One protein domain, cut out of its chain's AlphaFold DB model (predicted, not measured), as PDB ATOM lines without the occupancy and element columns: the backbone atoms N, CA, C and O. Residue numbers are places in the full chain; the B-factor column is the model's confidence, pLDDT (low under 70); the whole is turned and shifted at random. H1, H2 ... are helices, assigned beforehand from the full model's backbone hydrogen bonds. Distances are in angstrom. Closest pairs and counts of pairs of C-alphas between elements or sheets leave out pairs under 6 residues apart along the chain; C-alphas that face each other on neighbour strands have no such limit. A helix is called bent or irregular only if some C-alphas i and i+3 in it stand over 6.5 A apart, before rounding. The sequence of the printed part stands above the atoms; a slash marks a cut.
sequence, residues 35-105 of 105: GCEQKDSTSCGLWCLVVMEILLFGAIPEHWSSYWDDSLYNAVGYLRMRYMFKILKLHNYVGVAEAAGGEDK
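This is residues 35 to 105 of the 105 residues of an uncharacterized protein of Phytophthora fragariae (UniProt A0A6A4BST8). What does the model look like? A small body, with H1, H2 and the first part of H3 linked by loops, has one long arm: residues 84 to 105 stick out from it, 84 to 100 of them in H3. H1 stands crosswise to H3 in the body, and short H2 lies near the far end of H1. What is it made of, and how large is it? The printed part has 71 residues with three named helices, H1, H2 and H3 in that order, and no named strand; the class is all helix. It is only just extended, close to loose, with a radius of gyration of the C-alphas of 17.0 A and spans of 57 by 27 by 16 A.

What does H1, residues 44 to 56, meet? It only just touches H2, residues 64 to 67, with 3 pairs of C-alphas within 8 A and with its residues 54 to 55 alone; the closest C-alphas, those of Ile 54 and Tyr 67, are 7.0 A apart. How does H3, residues 70 to 100, stand? It is close to H1 but not clearly touching, with the closest C-alphas, Leu 46 and Arg 80, 7.0 A apart, and their lines are about perpendicular at 77 degrees. H2 and H3 are apart. What do the backbones show? In H1 every O i to N i+4 pair is within hydrogen-bond range, in H3 22 of 27 are, and H2 is too short for such a pair.

Where does H1 begin, and how long is it? C-alpha 44 is at (481.921, 387.754, 441.300), and H1 measures 18.5 A. Where does H3 end? C-alpha 100 is at (460.410, 394.160, 411.975), 44.7 A from C-alpha 70. H3 is irregular, C-alphas 74 and 77 being 7.9 A apart, with a kink of 65 degrees near residue 77.

How far does it reach? The two C-alphas farthest apart, those of Asp 70 and Lys 105, are 57.4 A apart. Are there cuts or long links? The printed part has no cut; the link from H1 to H2 is short and that from H2 to H3 tight. Where is confidence low? Residues 94 to 105 have pLDDT under 70.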
ATOM      1  N   GLY A  35     476.490 389.068 453.554       86.19
ATOM      2  CA  GLY A  35     476.170 387.634 453.685       86.19
ATOM      3  C   GLY A  35     476.354 386.811 452.404       86.19
ATOM      4  O   GLY A  35     476.298 385.590 452.466       86.19
ATOM      5  N   CYS A  36     476.644 387.447 451.262       88.38
ATOM      6  CA  CYS A  36     477.164 386.759 450.079       88.38
ATOM      7  C   CYS A  36     478.690 386.911 450.020       88.38
ATOM      8  O   CYS A  36     479.203 388.007 449.785       88.38
ATOM      9  N   GLU A  37     479.422 385.816 450.207       90.00
ATOM     10  CA  GLU A  37     480.880 385.795 450.081       90.00
ATOM     11  C   GLU A  37     481.299 384.829 448.977       90.00
ATOM     12  O   GLU A  37     481.047 383.628 449.019       90.00
ATOM     13  N   GLN A  38     481.972 385.350 447.959       92.62
ATOM     14  CA  GLN A  38     482.479 384.511 446.888       92.62
ATOM     15  C   GLN A  38     483.584 383.574 447.404       92.62
ATOM     16  O   GLN A  38     484.605 384.030 447.908       92.62
ATOM     17  N   LYS A  39     483.408 382.263 447.192       93.75
ATOM     18  CA  LYS A  39     484.353 381.207 447.612       93.75
ATOM     19  C   LYS A  39     485.389 380.809 446.544       93.75
ATOM     20  O   LYS A  39     486.220 379.939 446.783       93.75
ATOM     21  N   ASP A  40     485.328 381.411 445.359       94.56
ATOM     22  CA  ASP A  40     486.239 381.158 444.233       94.56
ATOM     23  C   ASP A  40     486.857 382.469 443.707       94.56
ATOM     24  O   ASP A  40     486.617 383.533 444.266       94.56
ATOM     25  N   SER A  41     487.639 382.440 442.624       96.25
ATOM     26  CA  SER A  41     488.222 383.648 442.007       96.25
ATOM     27  C   SER A  41     487.517 384.112 440.724       96.25
ATOM     28  O   SER A  41     487.997 385.031 440.065       96.25
ATOM     29  N   THR A  42     486.393 383.494 440.338       96.50
ATOM     30  CA  THR A  42     485.812 383.651 438.987       96.50
ATOM     31  C   THR A  42     484.322 383.997 438.955       96.50
ATOM     32  O   THR A  42     483.796 384.285 437.882       96.50
ATOM     33  N   SER A  43     483.622 383.974 440.090       96.62
ATOM     34  CA  SER A  43     482.157 384.057 440.128       96.62
ATOM     35  C   SER A  43     481.596 385.392 440.631       96.62
ATOM     36  O   SER A  43     480.389 385.479 440.826       96.62
ATOM     37  N   CYS A  44     482.400 386.453 440.789       94.56
ATOM     38  CA  CYS A  44     481.921 387.754 441.300       94.56
ATOM     39  C   CYS A  44     480.733 388.297 440.502       94.56
ATOM     40  O   CYS A  44     479.697 388.625 441.072       94.56
ATOM     41  N   GLY A  45     480.855 388.319 439.173       95.12
ATOM     42  CA  GLY A  45     479.786 388.778 438.289       95.12
ATOM     43  C   GLY A  45     478.534 387.901 438.363       95.12
ATOM     44  O   GLY A  45     477.423 388.420 438.324       95.12
ATOM     45  N   LEU A  46     478.699 386.583 438.534       96.56
ATOM     46  CA  LEU A  46     477.571 385.671 438.726       96.56
ATOM     47  C   LEU A  46     476.815 386.008 440.015       96.56
ATOM     48  O   LEU A  46     475.590 386.097 439.993       96.56
ATOM     49  N   TRP A  47     477.528 386.216 441.122       96.00
ATOM     50  CA  TRP A  47     476.901 386.541 442.402       96.00
ATOM     51  C   TRP A  47     476.178 387.887 442.369       96.00
ATOM     52  O   TRP A  47     475.080 387.973 442.910       96.00
ATOM     53  N   CYS A  48     476.699 388.887 441.650       94.62
ATOM     54  CA  CYS A  48     475.970 390.138 441.409       94.62
ATOM     55  C   CYS A  48     474.612 389.897 440.730       94.62
ATOM     56  O   CYS A  48     473.617 390.495 441.130       94.62
ATOM     57  N   LEU A  49     474.548 389.003 439.734       95.56
ATOM     58  CA  LEU A  49     473.294 388.659 439.053       95.56
ATOM     59  C   LEU A  49     472.324 387.908 439.971       95.56
ATOM     60  O   LEU A  49     471.129 388.193 439.954       95.56
ATOM     61  N   VAL A  50     472.829 386.976 440.782       94.69
ATOM     62  CA  VAL A  50     472.011 386.210 441.738       94.69
ATOM     63  C   VAL A  50     471.420 387.126 442.805       94.69
ATOM     64  O   VAL A  50     470.217 387.071 443.044       94.69
ATOM     65  N   VAL A  51     472.233 388.002 443.405       93.94
ATOM     66  CA  VAL A  51     471.772 388.984 444.398       93.94
ATOM     67  C   VAL A  51     470.736 389.923 443.784       93.94
ATOM     68  O   VAL A  51     469.678 390.129 444.372       93.94
ATOM     69  N   MET A  52     470.991 390.444 442.579       93.00
ATOM     70  CA  MET A  52     470.038 391.304 441.871       93.00
ATOM     71  C   MET A  52     468.706 390.589 441.614       93.00
ATOM     72  O   MET A  52     467.650 391.166 441.845       93.00
ATOM     73  N   GLU A  53     468.739 389.330 441.174       93.50
ATOM     74  CA  GLU A  53     467.531 388.538 440.943       93.50
ATOM     75  C   GLU A  53     466.744 388.312 442.243       93.50
ATOM     76  O   GLU A  53     465.536 388.521 442.265       93.50
ATOM     77  N   ILE A  54     467.414 387.958 443.339       92.81
ATOM     78  CA  ILE A  54     466.776 387.765 444.650       92.81
ATOM     79  C   ILE A  54     466.064 389.045 445.123       92.81
ATOM     80  O   ILE A  54     464.907 388.982 445.543       92.81
ATOM     81  N   LEU A  55     466.719 390.205 445.003       92.19
ATOM     82  CA  LEU A  55     466.146 391.499 445.395       92.19
ATOM     83  C   LEU A  55     464.963 391.903 444.501       92.19
ATOM     84  O   LEU A  55     463.947 392.380 444.999       92.19
ATOM     85  N   LEU A  56     465.052 391.667 443.187       92.12
ATOM     86  CA  LEU A  56     463.966 391.978 442.249       92.12
ATOM     87  C   LEU A  56     462.714 391.116 442.467       92.12
ATOM     88  O   LEU A  56     461.609 391.570 442.181       92.12
ATOM     89  N   PHE A  57     462.872 389.884 442.957       88.81
ATOM     90  CA  PHE A  57     461.770 388.929 443.125       88.81
ATOM     91  C   PHE A  57     461.248 388.811 444.566       88.81
ATOM     92  O   PHE A  57     460.536 387.856 444.876       88.81
ATOM     93  N   GLY A  58     461.522 389.804 445.420       82.56
ATOM     94  CA  GLY A  58     460.778 390.013 446.668       82.56
ATOM     95  C   GLY A  58     461.591 389.949 447.960       82.56
ATOM     96  O   GLY A  58     461.015 390.125 449.034       82.56
ATOM     97  N   ALA A  59     462.906 389.733 447.898       89.94
ATOM     98  CA  ALA A  59     463.743 389.911 449.078       89.94
ATOM     99  C   ALA A  59     463.917 391.405 449.387       89.94
ATOM    100  O   ALA A  59     464.374 392.170 448.541       89.94
ATOM    101  N   ILE A  60     463.600 391.806 450.617       87.94
ATOM    102  CA  ILE A  60     463.954 393.130 451.146       87.94
ATOM    103  C   ILE A  60     465.278 393.046 451.918       87.94
ATOM    104  O   ILE A  60     465.565 391.979 452.478       87.94
ATOM    105  N   PRO A  61     466.089 394.117 451.965       85.12
ATOM    106  CA  PRO A  61     467.397 394.109 452.624       85.12
ATOM    107  C   PRO A  61     467.388 393.565 454.060       85.12
ATOM    108  O   PRO A  61     468.318 392.864 454.456       85.12
ATOM    109  N   GLU A  62     466.322 393.795 454.828       86.25
ATOM    110  CA  GLU A  62     466.191 393.359 456.224       86.25
ATOM    111  C   GLU A  62     466.076 391.836 456.378       86.25
ATOM    112  O   GLU A  62     466.478 391.272 457.398       86.25
ATOM    113  N   HIS A  63     465.526 391.152 455.373       86.44
ATOM    114  CA  HIS A  63     465.278 389.705 455.392       86.44
ATOM    115  C   HIS A  63     466.005 388.965 454.269       86.44
ATOM    116  O   HIS A  63     465.779 387.772 454.054       86.44
ATOM    117  N   TRP A  64     466.906 389.652 453.571       88.19
ATOM    118  CA  TRP A  64     467.547 389.157 452.360       88.19
ATOM    119  C   TRP A  64     468.336 387.862 452.599       88.19
ATOM    120  O   TRP A  64     468.333 386.969 451.756       88.19
ATOM    121  N   SER A  65     468.953 387.720 453.775       85.94
ATOM    122  CA  SER A  65     469.764 386.554 454.132       85.94
ATOM    123  C   SER A  65     468.962 385.255 454.167       85.94
ATOM    124  O   SER A  65     469.528 384.199 453.917       85.94
ATOM    125  N   SER A  66     467.644 385.313 454.398       89.50
ATOM    126  CA  SER A  66     466.770 384.131 454.338       89.50
ATOM    127  C   SER A  66     466.612 383.559 452.924       89.50
ATOM    128  O   SER A  66     466.233 382.401 452.767       89.50
ATOM    129  N   TYR A  67     466.934 384.354 451.899       89.88
ATOM    130  CA  TYR A  67     466.927 383.952 450.490       89.88
ATOM    131  C   TYR A  67     468.302 383.479 450.003       89.88
ATOM    132  O   TYR A  67     468.426 383.023 448.864       89.88
ATOM    133  N   TRP A  68     469.336 383.598 450.837       90.50
ATOM    134  CA  TRP A  68     470.682 383.152 450.520       90.50
ATOM    135  C   TRP A  68     470.982 381.838 451.236       90.50
ATOM    136  O   TRP A  68     471.017 381.781 452.461       90.50
ATOM    137  N   ASP A  69     471.240 380.788 450.461       89.25
ATOM    138  CA  ASP A  69     471.590 379.473 450.988       89.25
ATOM    139  C   ASP A  69     472.944 379.018 450.437       89.25
ATOM    140  O   ASP A  69     473.232 379.153 449.247       89.25
ATOM    141  N   ASP A  70     473.783 378.444 451.297       91.19
ATOM    142  CA  ASP A  70     475.130 378.004 450.927       91.19
ATOM    143  C   ASP A  70     475.127 376.874 449.877       91.19
ATOM    144  O   ASP A  70     476.125 376.661 449.182       91.19
ATOM    145  N   SER A  71     474.009 376.173 449.668       92.88
ATOM    146  CA  SER A  71     473.873 375.234 448.549       92.88
ATOM    147  C   SER A  71     473.962 375.918 447.180       92.88
ATOM    148  O   SER A  71     474.317 375.254 446.204       92.88
ATOM    149  N   LEU A  72     473.751 377.239 447.089       93.31
ATOM    150  CA  LEU A  72     473.938 378.008 445.854       93.31
ATOM    151  C   LEU A  72     475.367 377.881 445.308       93.31
ATOM    152  O   LEU A  72     475.552 377.833 444.090       93.31
ATOM    153  N   TYR A  73     476.377 377.747 446.177       95.00
ATOM    154  CA  TYR A  73     477.766 377.534 445.752       95.00
ATOM    155  C   TYR A  73     477.956 376.194 445.025       95.00
ATOM    156  O   TYR A  73     478.787 376.097 444.122       95.00
ATOM    157  N   ASN A  74     477.138 375.181 445.330       95.75
ATOM    158  CA  ASN A  74     477.144 373.907 444.605       95.75
ATOM    159  C   ASN A  74     476.453 374.017 443.234       95.75
ATOM    160  O   ASN A  74     476.631 373.156 442.373       95.75
ATOM    161  N   ALA A  75     475.687 375.087 443.006       95.81
ATOM    162  CA  ALA A  75     474.914 375.314 441.791       95.81
ATOM    163  C   ALA A  75     475.593 376.269 440.790       95.81
ATOM    164  O   ALA A  75     474.976 376.613 439.783       95.81
ATOM    165  N   VAL A  76     476.849 376.685 441.002       96.25
ATOM    166  CA  VAL A  76     477.548 377.671 440.144       96.25
ATOM    167  C   VAL A  76     477.484 377.310 438.656       96.25
ATOM    168  O   VAL A  76     477.147 378.158 437.830       96.25
ATOM    169  N   GLY A  77     477.758 376.049 438.302       96.81
ATOM    170  CA  GLY A  77     477.704 375.591 436.909       96.81
ATOM    171  C   GLY A  77     476.308 375.735 436.295       96.81
ATOM    172  O   GLY A  77     476.158 376.260 435.191       96.81
ATOM    173  N   TYR A  78     475.276 375.346 437.046       97.62
ATOM    174  CA  TYR A  78     473.881 375.499 436.636       97.62
ATOM    175  C   TYR A  78     473.486 376.974 436.496       97.62
ATOM    176  O   TYR A  78     472.891 377.360 435.491       97.62
ATOM    177  N   LEU A  79     473.852 377.817 437.464       96.94
ATOM    178  CA  LEU A  79     473.529 379.241 437.458       96.94
ATOM    179  C   LEU A  79     474.169 379.959 436.261       96.94
ATOM    180  O   LEU A  79     473.488 380.732 435.587       96.94
ATOM    181  N   ARG A  80     475.429 379.651 435.920       97.31
ATOM    182  CA  ARG A  80     476.086 380.183 434.709       97.31
ATOM    183  C   ARG A  80     475.303 379.836 433.444       97.31
ATOM    184  O   ARG A  80     475.003 380.730 432.654       97.31
ATOM    185  N   MET A  81     474.911 378.571 433.286       97.94
ATOM    186  CA  MET A  81     474.094 378.146 432.144       97.94
ATOM    187  C   MET A  81     472.729 378.842 432.141       97.94
ATOM    188  O   MET A  81     472.292 379.333 431.103       97.94
ATOM    189  N   ARG A  82     472.072 378.961 433.300       96.69
ATOM    190  CA  ARG A  82     470.781 379.649 433.440       96.69
ATOM    191  C   ARG A  82     470.851 381.097 432.953       96.69
ATOM    192  O   ARG A  82     469.988 381.503 432.175       96.69
ATOM    193  N   TYR A  83     471.860 381.865 433.367       96.31
ATOM    194  CA  TYR A  83     472.022 383.250 432.907       96.31
ATOM    195  C   TYR A  83     472.421 383.336 431.433       96.31
ATOM    196  O   TYR A  83     471.884 384.180 430.719       96.31
ATOM    197  N   MET A  84     473.260 382.421 430.938       95.94
ATOM    198  CA  MET A  84     473.570 382.333 429.508       95.94
ATOM    199  C   MET A  84     472.300 382.113 428.672       95.94
ATOM    200  O   MET A  84     472.068 382.825 427.700       95.94
ATOM    201  N   PHE A  85     471.415 381.201 429.087       95.88
ATOM    202  CA  PHE A  85     470.137 380.976 428.407       95.88
ATOM    203  C   PHE A  85     469.193 382.178 428.479       95.88
ATOM    204  O   PHE A  85     468.482 382.438 427.507       95.88
ATOM    205  N   LYS A  86     469.167 382.926 429.591       93.88
ATOM    206  CA  LYS A  86     468.398 384.180 429.674       93.88
ATOM    207  C   LYS A  86     468.890 385.190 428.635       93.88
ATOM    208  O   LYS A  86     468.067 385.756 427.923       93.88
ATOM    209  N   ILE A  87     470.206 385.354 428.499       91.75
ATOM    210  CA  ILE A  87     470.810 386.252 427.503       91.75
ATOM    211  C   ILE A  87     470.483 385.791 426.080       91.75
ATOM    212  O   ILE A  87     470.040 386.604 425.278       91.75
ATOM    213  N   LEU A  88     470.618 384.498 425.770       93.56
ATOM    214  CA  LEU A  88     470.270 383.962 424.446       93.56
ATOM    215  C   LEU A  88     468.799 384.206 424.093       93.56
ATOM    216  O   LEU A  88     468.485 384.588 422.968       93.56
ATOM    217  N   LYS A  89     467.889 384.032 425.060       93.31
ATOM    218  CA  LYS A  89     466.471 384.359 424.868       93.31
ATOM    219  C   LYS A  89     466.277 385.844 424.582       93.31
ATOM    220  O   LYS A  89     465.603 386.170 423.615       93.31
ATOM    221  N   LEU A  90     466.876 386.728 425.383       91.19
ATOM    222  CA  LEU A  90     466.798 388.179 425.179       91.19
ATOM    223  C   LEU A  90     467.344 388.594 423.809       91.19
ATOM    224  O   LEU A  90     466.687 389.352 423.106       91.19
ATOM    225  N   HIS A  91     468.487 388.047 423.399       86.62
ATOM    226  CA  HIS A  91     469.067 388.297 422.084       86.62
ATOM    227  C   HIS A  91     468.108 387.903 420.955       86.62
ATOM    228  O   HIS A  91     467.917 388.666 420.015       86.62
ATOM    229  N   ASN A  92     467.444 386.751 421.071       84.75
ATOM    230  CA  ASN A  92     466.454 386.327 420.083       84.75
ATOM    231  C   ASN A  92     465.217 387.237 420.053       84.75
ATOM    232  O   ASN A  92     464.640 387.423 418.989       84.75
ATOM    233  N   TYR A  93     464.819 387.834 421.179       77.38
ATOM    234  CA  TYR A  93     463.737 388.824 421.191       77.38
ATOM    235  C   TYR A  93     464.150 390.149 420.537       77.38
ATOM    236  O   TYR A  93     463.375 390.711 419.767       77.38
ATOM    237  N   VAL A  94     465.365 390.635 420.804       69.69
ATOM    238  CA  VAL A  94     465.868 391.900 420.238       69.69
ATOM    239  C   VAL A  94     466.166 391.763 418.742       69.69
ATOM    240  O   VAL A  94     465.760 392.620 417.965       69.69
ATOM    241  N   GLY A  95     466.768 390.651 418.311       60.22
ATOM    242  CA  GLY A  95     467.049 390.397 416.894       60.22
ATOM    243  C   GLY A  95     465.791 390.256 416.027       60.22
ATOM    244  O   GLY A  95     465.822 390.571 414.841       60.22
ATOM    245  N   VAL A  96     464.659 389.837 416.607       55.84
ATOM    246  CA  VAL A  96     463.359 389.832 415.912       55.84
ATOM    247  C   VAL A  96     462.761 391.243 415.820       55.84
ATOM    248  O   VAL A  96     462.134 391.566 414.815       55.84
ATOM    249  N   ALA A  97     462.982 392.105 416.819       52.28
ATOM    250  CA  ALA A  97     462.498 393.486 416.800       52.28
ATOM    251  C   ALA A  97     463.227 394.358 415.758       52.28
ATOM    252  O   ALA A  97     462.589 395.169 415.091       52.28
ATOM    253  N   GLU A  98     464.533 394.154 415.557       50.94
ATOM    254  CA  GLU A  98     465.302 394.855 414.514       50.94
ATOM    255  C   GLU A  98     464.890 394.439 413.091       50.94
ATOM    256  O   GLU A  98     464.897 395.263 412.181       50.94
ATOM    257  N   ALA A  99     464.454 393.189 412.897       54.75
ATOM    258  CA  ALA A  99     463.976 392.696 411.603       54.75
ATOM    259  C   ALA A  99     462.566 393.199 411.226       54.75
ATOM    260  O   ALA A  99     462.197 393.147 410.055       54.75
ATOM    261  N   ALA A 100     461.780 393.686 412.192       54.66
ATOM    262  CA  ALA A 100     460.410 394.160 411.975       54.66
ATOM    263  C   ALA A 100     460.298 395.682 411.751       54.66
ATOM    264  O   ALA A 100     459.235 396.160 411.369       54.66
ATOM    265  N   GLY A 101     461.369 396.454 411.980       52.94
ATOM    266  CA  GLY A 101     461.383 397.919 411.829       52.94
ATOM    267  C   GLY A 101     461.809 398.427 410.446       52.94
ATOM    268  O   GLY A 101     462.088 399.614 410.294       52.94
ATOM    269  N   GLY A 102     461.925 397.538 409.459       53.56
ATOM    270  CA  GLY A 102     462.516 397.822 408.155       53.56
ATOM    271  C   GLY A 102     461.545 397.709 406.989       53.56
ATOM    272  O   GLY A 102     461.873 397.013 406.043       53.56
ATOM    273  N   GLU A 103     460.386 398.364 407.037       50.28
ATOM    274  CA  GLU A 103     459.595 398.690 405.842       50.28
ATOM    275  C   GLU A 103     458.522 399.719 406.209       50.28
ATOM    276  O   GLU A 103     457.512 399.381 406.807       50.28
ATOM    277  N   ASP A 104     458.787 400.985 405.888       43.84
ATOM    278  CA  ASP A 104     457.787 401.916 405.360       43.84
ATOM    279  C   ASP A 104     458.555 403.045 404.651       43.84
ATOM    280  O   ASP A 104     459.222 403.879 405.270       43.84
ATOM    281  N   LYS A 105     458.545 402.972 403.316       42.41
ATOM    282  CA  LYS A 105     458.954 404.036 402.391       42.41
ATOM    283  C   LYS A 105     457.735 404.853 401.999       42.41
ATOM    284  O   LYS A 105     456.681 404.223 401.765       42.41
TER     285      LYS A 105